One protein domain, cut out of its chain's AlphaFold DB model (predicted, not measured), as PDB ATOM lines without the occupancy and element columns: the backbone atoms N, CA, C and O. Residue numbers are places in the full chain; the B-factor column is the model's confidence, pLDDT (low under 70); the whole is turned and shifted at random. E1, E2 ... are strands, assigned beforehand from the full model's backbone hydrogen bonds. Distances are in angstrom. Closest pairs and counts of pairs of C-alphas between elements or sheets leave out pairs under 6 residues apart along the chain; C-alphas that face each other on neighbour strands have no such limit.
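What this domain is: This is residues 10 to 101 of the 101 residues of an uncharacterized protein of Gammaproteobacteria bacterium (UniProt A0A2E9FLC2). What is the main picture? Two small three-stranded sheets, E1 E6 E3 and E2 E5 E4, lie face to face as a sandwich with their strands crossed at 37 degrees, and from one end of it the two long loops of residues 40 to 62 and 78 to 91 reach away. The farther-reaching loop, residues 40 to 62, makes much of the length. What is it made of? The printed part has 92 residues with six named strands, E1 to E6 in order along the chain, and no named helix; each sheet is antiparallel in the order just given, and the class is all strand, though under half of the residues, 42 of 92, are in named elements. How compact is it? The whole is loose, with a radius of gyration of the C-alphas of 15.9 A and spans of 57 by 18 by 17 A.

Where its parts are: Where is the first sheet? E1 is residues 10 to 18, 27.2 A from first to last C-alpha, and begins with C-alpha 10 at (118.018, 84.283, 54.295). E6 is residues 92 to 100, 26.4 A, and ends with C-alpha 100 at (121.331, 84.365, 57.794); E3 is residues 33 to 39, 20.6 A. Where is the second? E2 is residues 21 to 24, 10.3 A; E5 is residues 72 to 77, 16.3 A; and E4 is residues 63 to 69, 18.7 A, with C-alpha 63 at (110.013, 82.905, 78.319).

How they stand to each other: How is the first sheet paired? E6 is the inner strand, antiparallel to E1 at 166 degrees, with N 13 and O 97 2.9 A apart, and to E3 at 161 degrees, with N 36 and O 96 2.9 A apart. And the second? E5 is the inner strand, antiparallel to E2 at 155 degrees, with N 23 and O 73 2.9 A apart. E4 and E5 are a hairpin at 159 degrees, with N 66 and O 74 3.0 A apart. Where do the sheets come near? The closest C-alphas of E3 and E4, those of Ala 37 and Ala 65, are 5.8 A apart. E1 and E4 are apart, and so are E2 and E6.

The domain as a whole: How long is it? The two C-alphas farthest apart, those of Gly 52 and Val 101, the chain's last residue, are 57.5 A apart, and the printed part has no cut. Which links are long? Those from E3 to E4, 23 residues, and from E5 to E6, 14 residues. Where is confidence low? The mean pLDDT of the printed part is 75.4, and residues 41 to 62 and 78 to 90 are under 70.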
ATOM      1  N   LYS A  10     118.428  85.338  55.224       93.06
ATOM      2  CA  LYS A  10     118.018  84.283  54.295       93.06
ATOM      3  C   LYS A  10     116.543  83.944  54.466       93.06
ATOM      4  O   LYS A  10     115.820  83.834  53.479       93.06
ATOM      5  N   SER A  11     116.093  83.758  55.706       94.62
ATOM      6  CA  SER A  11     114.701  83.418  55.998       94.62
ATOM      7  C   SER A  11     114.264  83.934  57.367       94.62
ATOM      8  O   SER A  11     115.080  84.125  58.267       94.62
ATOM      9  N   ILE A  12     112.957  84.175  57.511       95.81
ATOM     10  CA  ILE A  12     112.333  84.461  58.803       95.81
ATOM     11  C   ILE A  12     111.101  83.582  58.955       95.81
ATOM     12  O   ILE A  12     110.222  83.576  58.094       95.81
ATOM     13  N   GLN A  13     111.025  82.873  60.072       95.94
ATOM     14  CA  GLN A  13     109.900  82.027  60.438       95.94
ATOM     15  C   GLN A  13     109.313  82.543  61.741       95.94
ATOM     16  O   GLN A  13     110.062  82.877  62.653       95.94
ATOM     17  N   ARG A  14     107.986  82.629  61.832       95.25
ATOM     18  CA  ARG A  14     107.295  83.146  63.016       95.25
ATOM     19  C   ARG A  14     106.130  82.256  63.385       95.25
ATOM     20  O   ARG A  14     105.502  81.663  62.510       95.25
ATOM     21  N   GLY A  15     105.802  82.239  64.665       92.75
ATOM     22  CA  GLY A  15     104.615  81.564  65.149       92.75
ATOM     23  C   GLY A  15     104.348  81.852  66.613       92.75
ATOM     24  O   GLY A  15     104.929  82.759  67.213       92.75
ATOM     25  N   SER A  16     103.424  81.080  67.173       89.06
ATOM     26  CA  SER A  16     103.030  81.187  68.569       89.06
ATOM     27  C   SER A  16     102.796  79.817  69.178       89.06
ATOM     28  O   SER A  16     102.224  78.945  68.525       89.06
ATOM     29  N   THR A  17     103.156  79.667  70.445       84.81
ATOM     30  CA  THR A  17     102.951  78.443  71.217       84.81
ATOM     31  C   THR A  17     102.286  78.801  72.541       84.81
ATOM     32  O   THR A  17     102.710  79.735  73.226       84.81
ATOM     33  N   THR A  18     101.227  78.079  72.896       82.44
ATOM     34  CA  THR A  18     100.561  78.217  74.197       82.44
ATOM     35  C   THR A  18     101.160  77.204  75.164       82.44
ATOM     36  O   THR A  18     101.229  76.019  74.843       82.44
ATOM     37  N   GLY A  19     101.602  77.664  76.333       75.25
ATOM     38  CA  GLY A  19     102.364  76.841  77.275       75.25
ATOM     39  C   GLY A  19     103.780  76.466  76.800       75.25
ATOM     40  O   GLY A  19     104.254  76.865  75.730       75.25
ATOM     41  N   SER A  20     104.490  75.716  77.641       80.81
ATOM     42  CA  SER A  20     105.811  75.166  77.311       80.81
ATOM     43  C   SER A  20     105.679  74.007  76.323       80.81
ATOM     44  O   SER A  20     104.812  73.148  76.488       80.81
ATOM     45  N   GLY A  21     106.553  73.943  75.322       85.50
ATOM     46  CA  GLY A  21     106.500  72.889  74.313       85.50
ATOM     47  C   GLY A  21     107.546  73.030  73.214       85.50
ATOM     48  O   GLY A  21     108.350  73.957  73.207       85.50
ATOM     49  N   SER A  22     107.524  72.094  72.267       90.56
ATOM     50  CA  SER A  22     108.331  72.153  71.045       90.56
ATOM     51  C   SER A  22     107.454  72.548  69.861       90.56
ATOM     52  O   SER A  22     106.262  72.236  69.828       90.56
ATOM     53  N   THR A  23     108.018  73.247  68.885       92.62
ATOM     54  CA  THR A  23     107.324  73.590  67.641       92.62
ATOM     55  C   THR A  23     108.225  73.312  66.448       92.62
ATOM     56  O   THR A  23     109.421  73.604  66.472       92.62
ATOM     57  N   THR A  24     107.643  72.716  65.410       95.44
ATOM     58  CA  THR A  24     108.337  72.427  64.156       95.44
ATOM     59  C   THR A  24     108.488  73.703  63.340       95.44
ATOM     60  O   THR A  24     107.539  74.470  63.184       95.44
ATOM     61  N   ILE A  25     109.681  73.897  62.797       95.44
ATOM     62  CA  ILE A  25     110.035  74.966  61.870       95.44
ATOM     63  C   ILE A  25     110.562  74.343  60.572       95.44
ATOM     64  O   ILE A  25     110.967  73.178  60.538       95.44
ATOM     65  N   ASN A  26     110.584  75.120  59.495       95.62
ATOM     66  CA  ASN A  26     111.339  74.759  58.302       95.62
ATOM     67  C   ASN A  26     112.828  74.662  58.649       95.62
ATOM     68  O   ASN A  26     113.308  75.376  59.531       95.62
ATOM     69  N   ALA A  27     113.545  73.794  57.937       93.94
ATOM     70  CA  ALA A  27     114.957  73.536  58.185       93.94
ATOM     71  C   ALA A  27     115.809  74.822  58.155       93.94
ATOM     72  O   ALA A  27     115.680  75.613  57.220       93.94
ATOM     73  N   VAL A  28     116.698  74.990  59.138       94.75
ATOM     74  CA  VAL A  28     117.653  76.108  59.243       94.75
ATOM     75  C   VAL A  28     119.082  75.626  59.508       94.75
ATOM     76  O   VAL A  28     119.287  74.556  60.087       94.75
ATOM     77  N   ASP A  29     120.082  76.430  59.136       94.69
ATOM     78  CA  ASP A  29     121.467  76.274  59.601       94.69
ATOM     79  C   ASP A  29     121.618  76.818  61.032       94.69
ATOM     80  O   ASP A  29     121.546  78.026  61.266       94.69
ATOM     81  N   LEU A  30     121.858  75.926  61.997       92.81
ATOM     82  CA  LEU A  30     121.983  76.265  63.421       92.81
ATOM     83  C   LEU A  30     123.106  77.267  63.720       92.81
ATOM     84  O   LEU A  30     123.000  78.018  64.683       92.81
ATOM     85  N   SER A  31     124.169  77.291  62.913       92.62
ATOM     86  CA  SER A  31     125.304  78.204  63.112       92.62
ATOM     87  C   SER A  31     125.022  79.629  62.633       92.62
ATOM     88  O   SER A  31     125.703  80.570  63.040       92.62
ATOM     89  N   LYS A  32     124.002  79.786  61.785       92.81
ATOM     90  CA  LYS A  32     123.588  81.053  61.171       92.81
ATOM     91  C   LYS A  32     122.177  81.452  61.564       92.81
ATOM     92  O   LYS A  32     121.575  82.300  60.914       92.81
ATOM     93  N   SER A  33     121.638  80.826  62.600       94.06
ATOM     94  CA  SER A  33     120.282  81.084  63.051       94.06
ATOM     95  C   SER A  33     120.285  81.585  64.473       94.06
ATOM     96  O   SER A  33     121.018  81.087  65.327       94.06
ATOM     97  N   PHE A  34     119.402  82.535  64.741       92.12
ATOM     98  CA  PHE A  34     119.029  82.875  66.100       92.12
ATOM     99  C   PHE A  34     117.522  82.745  66.259       92.12
ATOM    100  O   PHE A  34     116.750  82.931  65.316       92.12
ATOM    101  N   VAL A  35     117.119  82.405  67.478       94.88
ATOM    102  CA  VAL A  35     115.720  82.364  67.875       94.88
ATOM    103  C   VAL A  35     115.488  83.424  68.937       94.88
ATOM    104  O   VAL A  35     116.298  83.604  69.846       94.88
ATOM    105  N   SER A  36     114.376  84.128  68.804       91.75
ATOM    106  CA  SER A  36     113.873  85.059  69.800       91.75
ATOM    107  C   SER A  36     112.444  84.680  70.146       91.75
ATOM    108  O   SER A  36     111.713  84.121  69.325       91.75
ATOM    109  N   ALA A  37     112.041  84.972  71.375       87.94
ATOM    110  CA  ALA A  37     110.686  84.741  71.827       87.94
ATOM    111  C   ALA A  37     110.227  85.843  72.774       87.94
ATOM    112  O   ALA A  37     110.987  86.334  73.607       87.94
ATOM    113  N   SER A  38     108.945  86.186  72.702       83.25
ATOM    114  CA  SER A  38     108.290  87.164  73.572       83.25
ATOM    115  C   SER A  38     106.898  86.683  73.986       83.25
ATOM    116  O   SER A  38     106.256  85.901  73.289       83.25
ATOM    117  N   PHE A  39     106.402  87.144  75.133       78.44
ATOM    118  CA  PHE A  39     105.005  86.913  75.502       78.44
ATOM    119  C   PHE A  39     104.067  87.878  74.780       78.44
ATOM    120  O   PHE A  39     104.382  89.053  74.607       78.44
ATOM    121  N   ALA A  40     102.873  87.386  74.440       71.88
ATOM    122  CA  ALA A  40     101.794  88.185  73.859       71.88
ATOM    123  C   ALA A  40     101.369  89.367  74.738       71.88
ATOM    124  O   ALA A  40     101.001  90.423  74.234       71.88
ATOM    125  N   ASN A  41     101.451  89.184  76.055       57.88
ATOM    126  CA  ASN A  41     101.171  90.207  77.046       57.88
ATOM    127  C   ASN A  41     102.408  90.327  77.935       57.88
ATOM    128  O   ASN A  41     102.730  89.399  78.678       57.88
ATOM    129  N   GLY A  42     103.123  91.450  77.831       53.53
ATOM    130  CA  GLY A  42     104.187  91.778  78.773       53.53
ATOM    131  C   GLY A  42     103.630  91.713  80.193       53.53
ATOM    132  O   GLY A  42     102.630  92.360  80.485       53.53
ATOM    133  N   TYR A  43     104.270  90.914  81.047       49.19
ATOM    134  CA  TYR A  43     103.878  90.658  82.435       49.19
ATOM    135  C   TYR A  43     102.496  89.996  82.567       49.19
ATOM    136  O   TYR A  43     101.450  90.643  82.604       49.19
ATOM    137  N   GLY A  44     102.482  88.668  82.698       47.75
ATOM    138  CA  GLY A  44     101.285  87.976  83.160       47.75
ATOM    139  C   GLY A  44     100.885  88.503  84.539       47.75
ATOM    140  O   GLY A  44     101.668  88.430  85.481       47.75
ATOM    141  N   ARG A  45      99.655  89.011  84.682       44.94
ATOM    142  CA  ARG A  45      99.016  89.148  85.997       44.94
ATOM    143  C   ARG A  45      98.750  87.742  86.535       44.94
ATOM    144  O   ARG A  45      97.634  87.241  86.430       44.94
ATOM    145  N   GLY A  46      99.760  87.069  87.071       48.34
ATOM    146  CA  GLY A  46      99.488  85.985  88.000       48.34
ATOM    147  C   GLY A  46      99.029  86.619  89.302       48.34
ATOM    148  O   GLY A  46      99.788  87.340  89.938       48.34
ATOM    149  N   GLN A  47      97.764  86.427  89.663       47.12
ATOM    150  CA  GLN A  47      97.286  86.747  90.999       47.12
ATOM    151  C   GLN A  47      97.712  85.592  91.903       47.12
ATOM    152  O   GLN A  47      97.127  84.516  91.846       47.12
ATOM    153  N   GLN A  48      98.735  85.797  92.724       51.41
ATOM    154  CA  GLN A  48      99.010  84.868  93.810       51.41
ATOM    155  C   GLN A  48      98.052  85.186  94.966       51.41
ATOM    156  O   GLN A  48      98.270  86.152  95.689       51.41
ATOM    157  N   ASP A  49      96.978  84.408  95.130       52.16
ATOM    158  CA  ASP A  49      96.165  84.461  96.350       52.16
ATOM    159  C   ASP A  49      96.814  83.568  97.416       52.16
ATOM    160  O   ASP A  49      96.605  82.353  97.480       52.16
ATOM    161  N   LEU A  50      97.701  84.165  98.215       54.62
ATOM    162  CA  LEU A  50      98.184  83.552  99.448       54.62
ATOM    163  C   LEU A  50      97.045  83.631 100.463       54.62
ATOM    164  O   LEU A  50      96.879  84.649 101.142       54.62
ATOM    165  N   SER A  51      96.246  82.568 100.534       56.72
ATOM    166  CA  SER A  51      95.104  82.460 101.439       56.72
ATOM    167  C   SER A  51      95.496  82.908 102.857       56.72
ATOM    168  O   SER A  51      96.282  82.242 103.527       56.72
ATOM    169  N   GLY A  52      94.964  84.058 103.292       52.00
ATOM    170  CA  GLY A  52      95.078  84.572 104.663       52.00
ATOM    171  C   GLY A  52      95.640  85.991 104.841       52.00
ATOM    172  O   GLY A  52      95.502  86.525 105.936       52.00
ATOM    173  N   GLY A  53      96.236  86.626 103.818       56.53
ATOM    174  CA  GLY A  53      96.953  87.905 104.019       56.53
ATOM    175  C   GLY A  53      96.777  89.010 102.972       56.53
ATOM    176  O   GLY A  53      97.356  90.079 103.144       56.53
ATOM    177  N   GLY A  54      96.030  88.795 101.881       49.94
ATOM    178  CA  GLY A  54      95.752  89.846 100.883       49.94
ATOM    179  C   GLY A  54      96.986  90.404 100.155       49.94
ATOM    180  O   GLY A  54      96.953  91.521  99.643       49.94
ATOM    181  N   THR A  55      98.098  89.662 100.126       47.94
ATOM    182  CA  THR A  55      99.324  90.100  99.443       47.94
ATOM    183  C   THR A  55      99.270  89.703  97.970       47.94
ATOM    184  O   THR A  55      99.351  88.523  97.642       47.94
ATOM    185  N   TYR A  56      99.160  90.693  97.083       52.62
ATOM    186  CA  TYR A  56      99.208  90.505  95.633       52.62
ATOM    187  C   TYR A  56     100.659  90.571  95.144       52.62
ATOM    188  O   TYR A  56     101.268  91.641  95.160       52.62
ATOM    189  N   ALA A  57     101.217  89.451  94.681       51.84
ATOM    190  CA  ALA A  57     102.505  89.448  93.988       51.84
ATOM    191  C   ALA A  57     102.282  89.448  92.471       51.84
ATOM    192  O   ALA A  57     101.590  88.580  91.946       51.84
ATOM    193  N   MET A  58     102.879  90.409  91.763       52.12
ATOM    194  CA  MET A  58     103.018  90.336  90.307       52.12
ATOM    195  C   MET A  58     104.178  89.404  89.989       52.12
ATOM    196  O   MET A  58     105.330  89.711  90.297       52.12
ATOM    197  N   CYS A  59     103.883  88.260  89.386       54.72
ATOM    198  CA  CYS A  59     104.907  87.323  88.967       54.72
ATOM    199  C   CYS A  59     105.271  87.567  87.494       54.72
ATOM    200  O   CYS A  59     104.432  87.529  86.595       54.72
ATOM    201  N   ALA A  60     106.541  87.882  87.236       54.78
ATOM    202  CA  ALA A  60     107.030  88.053  85.875       54.78
ATOM    203  C   ALA A  60     107.176  86.671  85.225       54.78
ATOM    204  O   ALA A  60     108.036  85.886  85.613       54.78
ATOM    205  N   LEU A  61     106.337  86.360  84.238       63.38
ATOM    206  CA  LEU A  61     106.555  85.185  83.398       63.38
ATOM    207  C   LEU A  61     107.830  85.419  82.574       63.38
ATOM    208  O   LEU A  61     107.917  86.404  81.842       63.38
ATOM    209  N   ALA A  62     108.810  84.525  82.697       66.94
ATOM    210  CA  ALA A  62     109.973  84.478  81.812       66.94
ATOM    211  C   ALA A  62     109.698  83.485  80.679       66.94
ATOM    212  O   ALA A  62     109.165  82.406  80.926       66.94
ATOM    213  N   ASN A  63     110.031  83.833  79.442       74.62
ATOM    214  CA  ASN A  63     110.013  82.905  78.319       74.62
ATOM    215  C   ASN A  63     111.417  82.765  77.746       74.62
ATOM    216  O   ASN A  63     112.182  83.725  77.677       74.62
ATOM    217  N   GLY A  64     111.733  81.551  77.322       79.50
ATOM    218  CA  GLY A  64     112.951  81.236  76.601       79.50
ATOM    219  C   GLY A  64     112.617  80.443  75.352       79.50
ATOM    220  O   GLY A  64     111.690  79.630  75.347       79.50
ATOM    221  N   ALA A  65     113.395  80.667  74.304       88.44
ATOM    222  CA  ALA A  65     113.393  79.821  73.131       88.44
ATOM    223  C   ALA A  65     114.821  79.402  72.810       88.44
ATOM    224  O   ALA A  65     115.755  80.193  72.939       88.44
ATOM    225  N   ALA A  66     114.974  78.154  72.392       92.88
ATOM    226  CA  ALA A  66     116.231  77.617  71.907       92.88
ATOM    227  C   ALA A  66     115.961  76.749  70.679       92.88
ATOM    228  O   ALA A  66     114.968  76.020  70.629       92.88
ATOM    229  N   LEU A  67     116.850  76.815  69.690       94.88
ATOM    230  CA  LEU A  67     116.847  75.857  68.591       94.88
ATOM    231  C   LEU A  67     117.234  74.492  69.164       94.88
ATOM    232  O   LEU A  67     118.314  74.336  69.726       94.88
ATOM    233  N   ALA A  68     116.330  73.522  69.059       90.75
ATOM    234  CA  ALA A  68     116.551  72.165  69.554       90.75
ATOM    235  C   ALA A  68     117.108  71.248  68.460       90.75
ATOM    236  O   ALA A  68     117.846  70.308  68.741       90.75
ATOM    237  N   SER A  69     116.766  71.530  67.204       92.50
ATOM    238  CA  SER A  69     117.338  70.900  66.017       92.50
ATOM    239  C   SER A  69     117.198  71.839  64.817       92.50
ATOM    240  O   SER A  69     116.613  72.917  64.932       92.50
ATOM    241  N   THR A  70     117.679  71.423  63.645       94.81
ATOM    242  CA  THR A  70     117.513  72.195  62.405       94.81
ATOM    243  C   THR A  70     116.046  72.419  62.037       94.81
ATOM    244  O   THR A  70     115.768  73.320  61.263       94.81
ATOM    245  N   THR A  71     115.106  71.624  62.558       95.56
ATOM    246  CA  THR A  71     113.671  71.698  62.228       95.56
ATOM    247  C   THR A  71     112.782  71.924  63.447       95.56
ATOM    248  O   THR A  71     111.560  71.819  63.344       95.56
ATOM    249  N   SER A  72     113.347  72.231  64.617       94.38
ATOM    250  CA  SER A  72     112.543  72.432  65.823       94.38
ATOM    251  C   SER A  72     113.104  73.480  66.773       94.38
ATOM    252  O   SER A  72     114.312  73.594  66.986       94.38
ATOM    253  N   ILE A  73     112.186  74.204  67.408       93.88
ATOM    254  CA  ILE A  73     112.456  75.098  68.533       93.88
ATOM    255  C   ILE A  73     111.827  74.524  69.798       93.88
ATOM    256  O   ILE A  73     110.705  74.023  69.769       93.88
ATOM    257  N   THR A  74     112.532  74.620  70.919       91.94
ATOM    258  CA  THR A  74     111.957  74.398  72.248       91.94
ATOM    259  C   THR A  74     111.619  75.739  72.874       91.94
ATOM    260  O   THR A  74     112.478  76.610  72.991       91.94
ATOM    261  N   ILE A  75     110.364  75.881  73.284       87.19
ATOM    262  CA  ILE A  75     109.812  77.040  73.973       87.19
ATOM    263  C   ILE A  75     109.587  76.657  75.431       87.19
ATOM    264  O   ILE A  75     108.825  75.740  75.743       87.19
ATOM    265  N   THR A  76     110.243  77.377  76.332       80.19
ATOM    266  CA  THR A  76     110.066  77.212  77.774       80.19
ATOM    267  C   THR A  76     109.363  78.432  78.328       80.19
ATOM    268  O   THR A  76     109.831  79.557  78.156       80.19
ATOM    269  N   GLN A  77     108.252  78.207  79.016       72.12
ATOM    270  CA  GLN A  77     107.562  79.227  79.788       72.12
ATOM    271  C   GLN A  77     107.838  78.993  81.272       72.12
ATOM    272  O   GLN A  77     107.711  77.874  81.774       72.12
ATOM    273  N   GLY A  78     108.235  80.051  81.970       63.56
ATOM    274  CA  GLY A  78     108.400  80.049  83.412       63.56
ATOM    275  C   GLY A  78     107.054  79.813  84.087       63.56
ATOM    276  O   GLY A  78     106.062  80.468  83.771       63.56
ATOM    277  N   SER A  79     107.027  78.871  85.023       60.72
ATOM    278  CA  SER A  79     105.883  78.608  85.887       60.72
ATOM    279  C   SER A  79     106.237  78.945  87.334       60.72
ATOM    280  O   SER A  79     107.401  78.901  87.732       60.72
ATOM    281  N   PHE A  80     105.225  79.296  88.125       56.06
ATOM    282  CA  PHE A  80     105.375  79.546  89.556       56.06
ATOM    283  C   PHE A  80     104.702  78.428  90.350       56.06
ATOM    284  O   PHE A  80     103.582  78.017  90.041       56.06
ATOM    285  N   ALA A  81     105.386  77.944  91.386       50.00
ATOM    286  CA  ALA A  81     104.868  76.931  92.297       50.00
ATOM    287  C   ALA A  81     103.968  77.583  93.361       50.00
ATOM    288  O   ALA A  81     104.407  77.849  94.474       50.00
ATOM    289  N   SER A  82     102.705  77.864  93.032       48.50
ATOM    290  CA  SER A  82     101.676  78.120  94.052       48.50
ATOM    291  C   SER A  82     100.263  77.905  93.504       48.50
ATOM    292  O   SER A  82      99.998  78.160  92.331       48.50
ATOM    293  N   ALA A  83      99.377  77.426  94.381       44.16
ATOM    294  CA  ALA A  83      98.118  76.715  94.131       44.16
ATOM    295  C   ALA A  83      97.009  77.428  93.321       44.16
ATOM    296  O   ALA A  83      95.935  76.859  93.158       44.16
ATOM    297  N   GLN A  84      97.239  78.621  92.770       50.81
ATOM    298  CA  GLN A  84      96.287  79.305  91.887       50.81
ATOM    299  C   GLN A  84      97.011  80.097  90.790       50.81
ATOM    300  O   GLN A  84      96.929  81.317  90.714       50.81
ATOM    301  N   SER A  85      97.741  79.406  89.911       49.03
ATOM    302  CA  SER A  85      98.338  80.023  88.719       49.03
ATOM    303  C   SER A  85      97.494  79.748  87.471       49.03
ATOM    304  O   SER A  85      97.903  79.039  86.554       49.03
ATOM    305  N   THR A  86      96.280  80.300  87.417       47.62
ATOM    306  CA  THR A  86      95.380  80.153  86.254       47.62
ATOM    307  C   THR A  86      95.898  80.900  85.016       47.62
ATOM    308  O   THR A  86      95.509  80.583  83.894       47.62
ATOM    309  N   ALA A  87      96.806  81.867  85.202       49.47
ATOM    310  CA  ALA A  87      97.367  82.688  84.127       49.47
ATOM    311  C   ALA A  87      98.611  82.077  83.449       49.47
ATOM    312  O   ALA A  87      98.846  82.346  82.273       49.47
ATOM    313  N   SER A  88      99.402  81.241  84.138       50.66
ATOM    314  CA  SER A  88     100.647  80.695  83.564       50.66
ATOM    315  C   SER A  88     100.428  79.500  82.634       50.66
ATOM    316  O   SER A  88     101.239  79.267  81.747       50.66
ATOM    317  N   ALA A  89      99.342  78.738  82.807       51.69
ATOM    318  CA  ALA A  89      99.071  77.548  81.993       51.69
ATOM    319  C   ALA A  89      98.649  77.869  80.544       51.69
ATOM    320  O   ALA A  89      98.685  76.989  79.692       51.69
ATOM    321  N   ASN A  90      98.281  79.124  80.256       62.81
ATOM    322  CA  ASN A  90      97.717  79.544  78.969       62.81
ATOM    323  C   ASN A  90      98.431  80.759  78.361       62.81
ATOM    324  O   ASN A  90      97.871  81.437  77.499       62.81
ATOM    325  N   ALA A  91      99.647  81.076  78.810       70.44
ATOM    326  CA  ALA A  91     100.374  82.192  78.232       70.44
ATOM    327  C   ALA A  91     100.811  81.850  76.797       70.44
ATOM    328  O   ALA A  91     101.364  80.783  76.510       70.44
ATOM    329  N   THR A  92     100.523  82.762  75.872       79.94
ATOM    330  CA  THR A  92     100.954  82.656  74.479       79.94
ATOM    331  C   THR A  92     102.340  83.266  74.344       79.94
ATOM    332  O   THR A  92     102.543  84.451  74.620       79.94
ATOM    333  N   CYS A  93     103.288  82.447  73.907       81.69
ATOM    334  CA  CYS A  93     104.626  82.867  73.537       81.69
ATOM    335  C   CYS A  93     104.688  83.008  72.017       81.69
ATOM    336  O   CYS A  93     104.492  82.026  71.304       81.69
ATOM    337  N   TYR A  94     104.973  84.207  71.524       88.69
ATOM    338  CA  TYR A  94     105.370  84.426  70.141       88.69
ATOM    339  C   TYR A  94     106.853  84.134  69.990       88.69
ATOM    340  O   TYR A  94     107.644  84.371  70.903       88.69
ATOM    341  N   TRP A  95     107.233  83.612  68.838       91.56
ATOM    342  CA  TRP A  95     108.617  83.305  68.532       91.56
ATOM    343  C   TRP A  95     108.935  83.671  67.093       91.56
ATOM    344  O   TRP A  95     108.066  83.667  66.215       91.56
ATOM    345  N   GLU A  96     110.206  83.968  66.861       94.56
ATOM    346  CA  GLU A  96     110.768  84.096  65.530       94.56
ATOM    347  C   GLU A  96     112.124  83.400  65.444       94.56
ATOM    348  O   GLU A  96     112.922  83.435  66.379       94.56
ATOM    349  N   VAL A  97     112.366  82.758  64.307       96.44
ATOM    350  CA  VAL A  97     113.659  82.199  63.924       96.44
ATOM    351  C   VAL A  97     114.110  82.942  62.687       96.44
ATOM    352  O   VAL A  97     113.393  82.973  61.684       96.44
ATOM    353  N   ILE A  98     115.283  83.550  62.770       94.75
ATOM    354  CA  ILE A  98     115.890  84.277  61.666       94.75
ATOM    355  C   ILE A  98     117.173  83.544  61.302       94.75
ATOM    356  O   ILE A  98     118.041  83.341  62.150       94.75
ATOM    357  N   GLU A  99     117.260  83.141  60.039       95.12
ATOM    358  CA  GLU A  99     118.427  82.492  59.452       95.12
ATOM    359  C   GLU A  99     119.140  83.487  58.534       95.12
ATOM    360  O   GLU A  99     118.502  84.178  57.731       95.12
ATOM    361  N   TYR A 100     120.463  83.538  58.624       92.25
ATOM    362  CA  TYR A 100     121.331  84.365  57.794       92.25
ATOM    363  C   TYR A 100     122.026  83.545  56.695       92.25
ATOM    364  O   TYR A 100     122.120  82.318  56.776       92.25
ATOM    365  N   VAL A 101     122.490  84.232  55.644       87.75
ATOM    366  CA  VAL A 101     123.271  83.645  54.534       87.75
ATOM    367  C   VAL A 101     124.679  83.262  54.975       87.75
ATOM    368  O   VAL A 101     125.327  84.043  55.700       87.75
TER     369      VAL A 101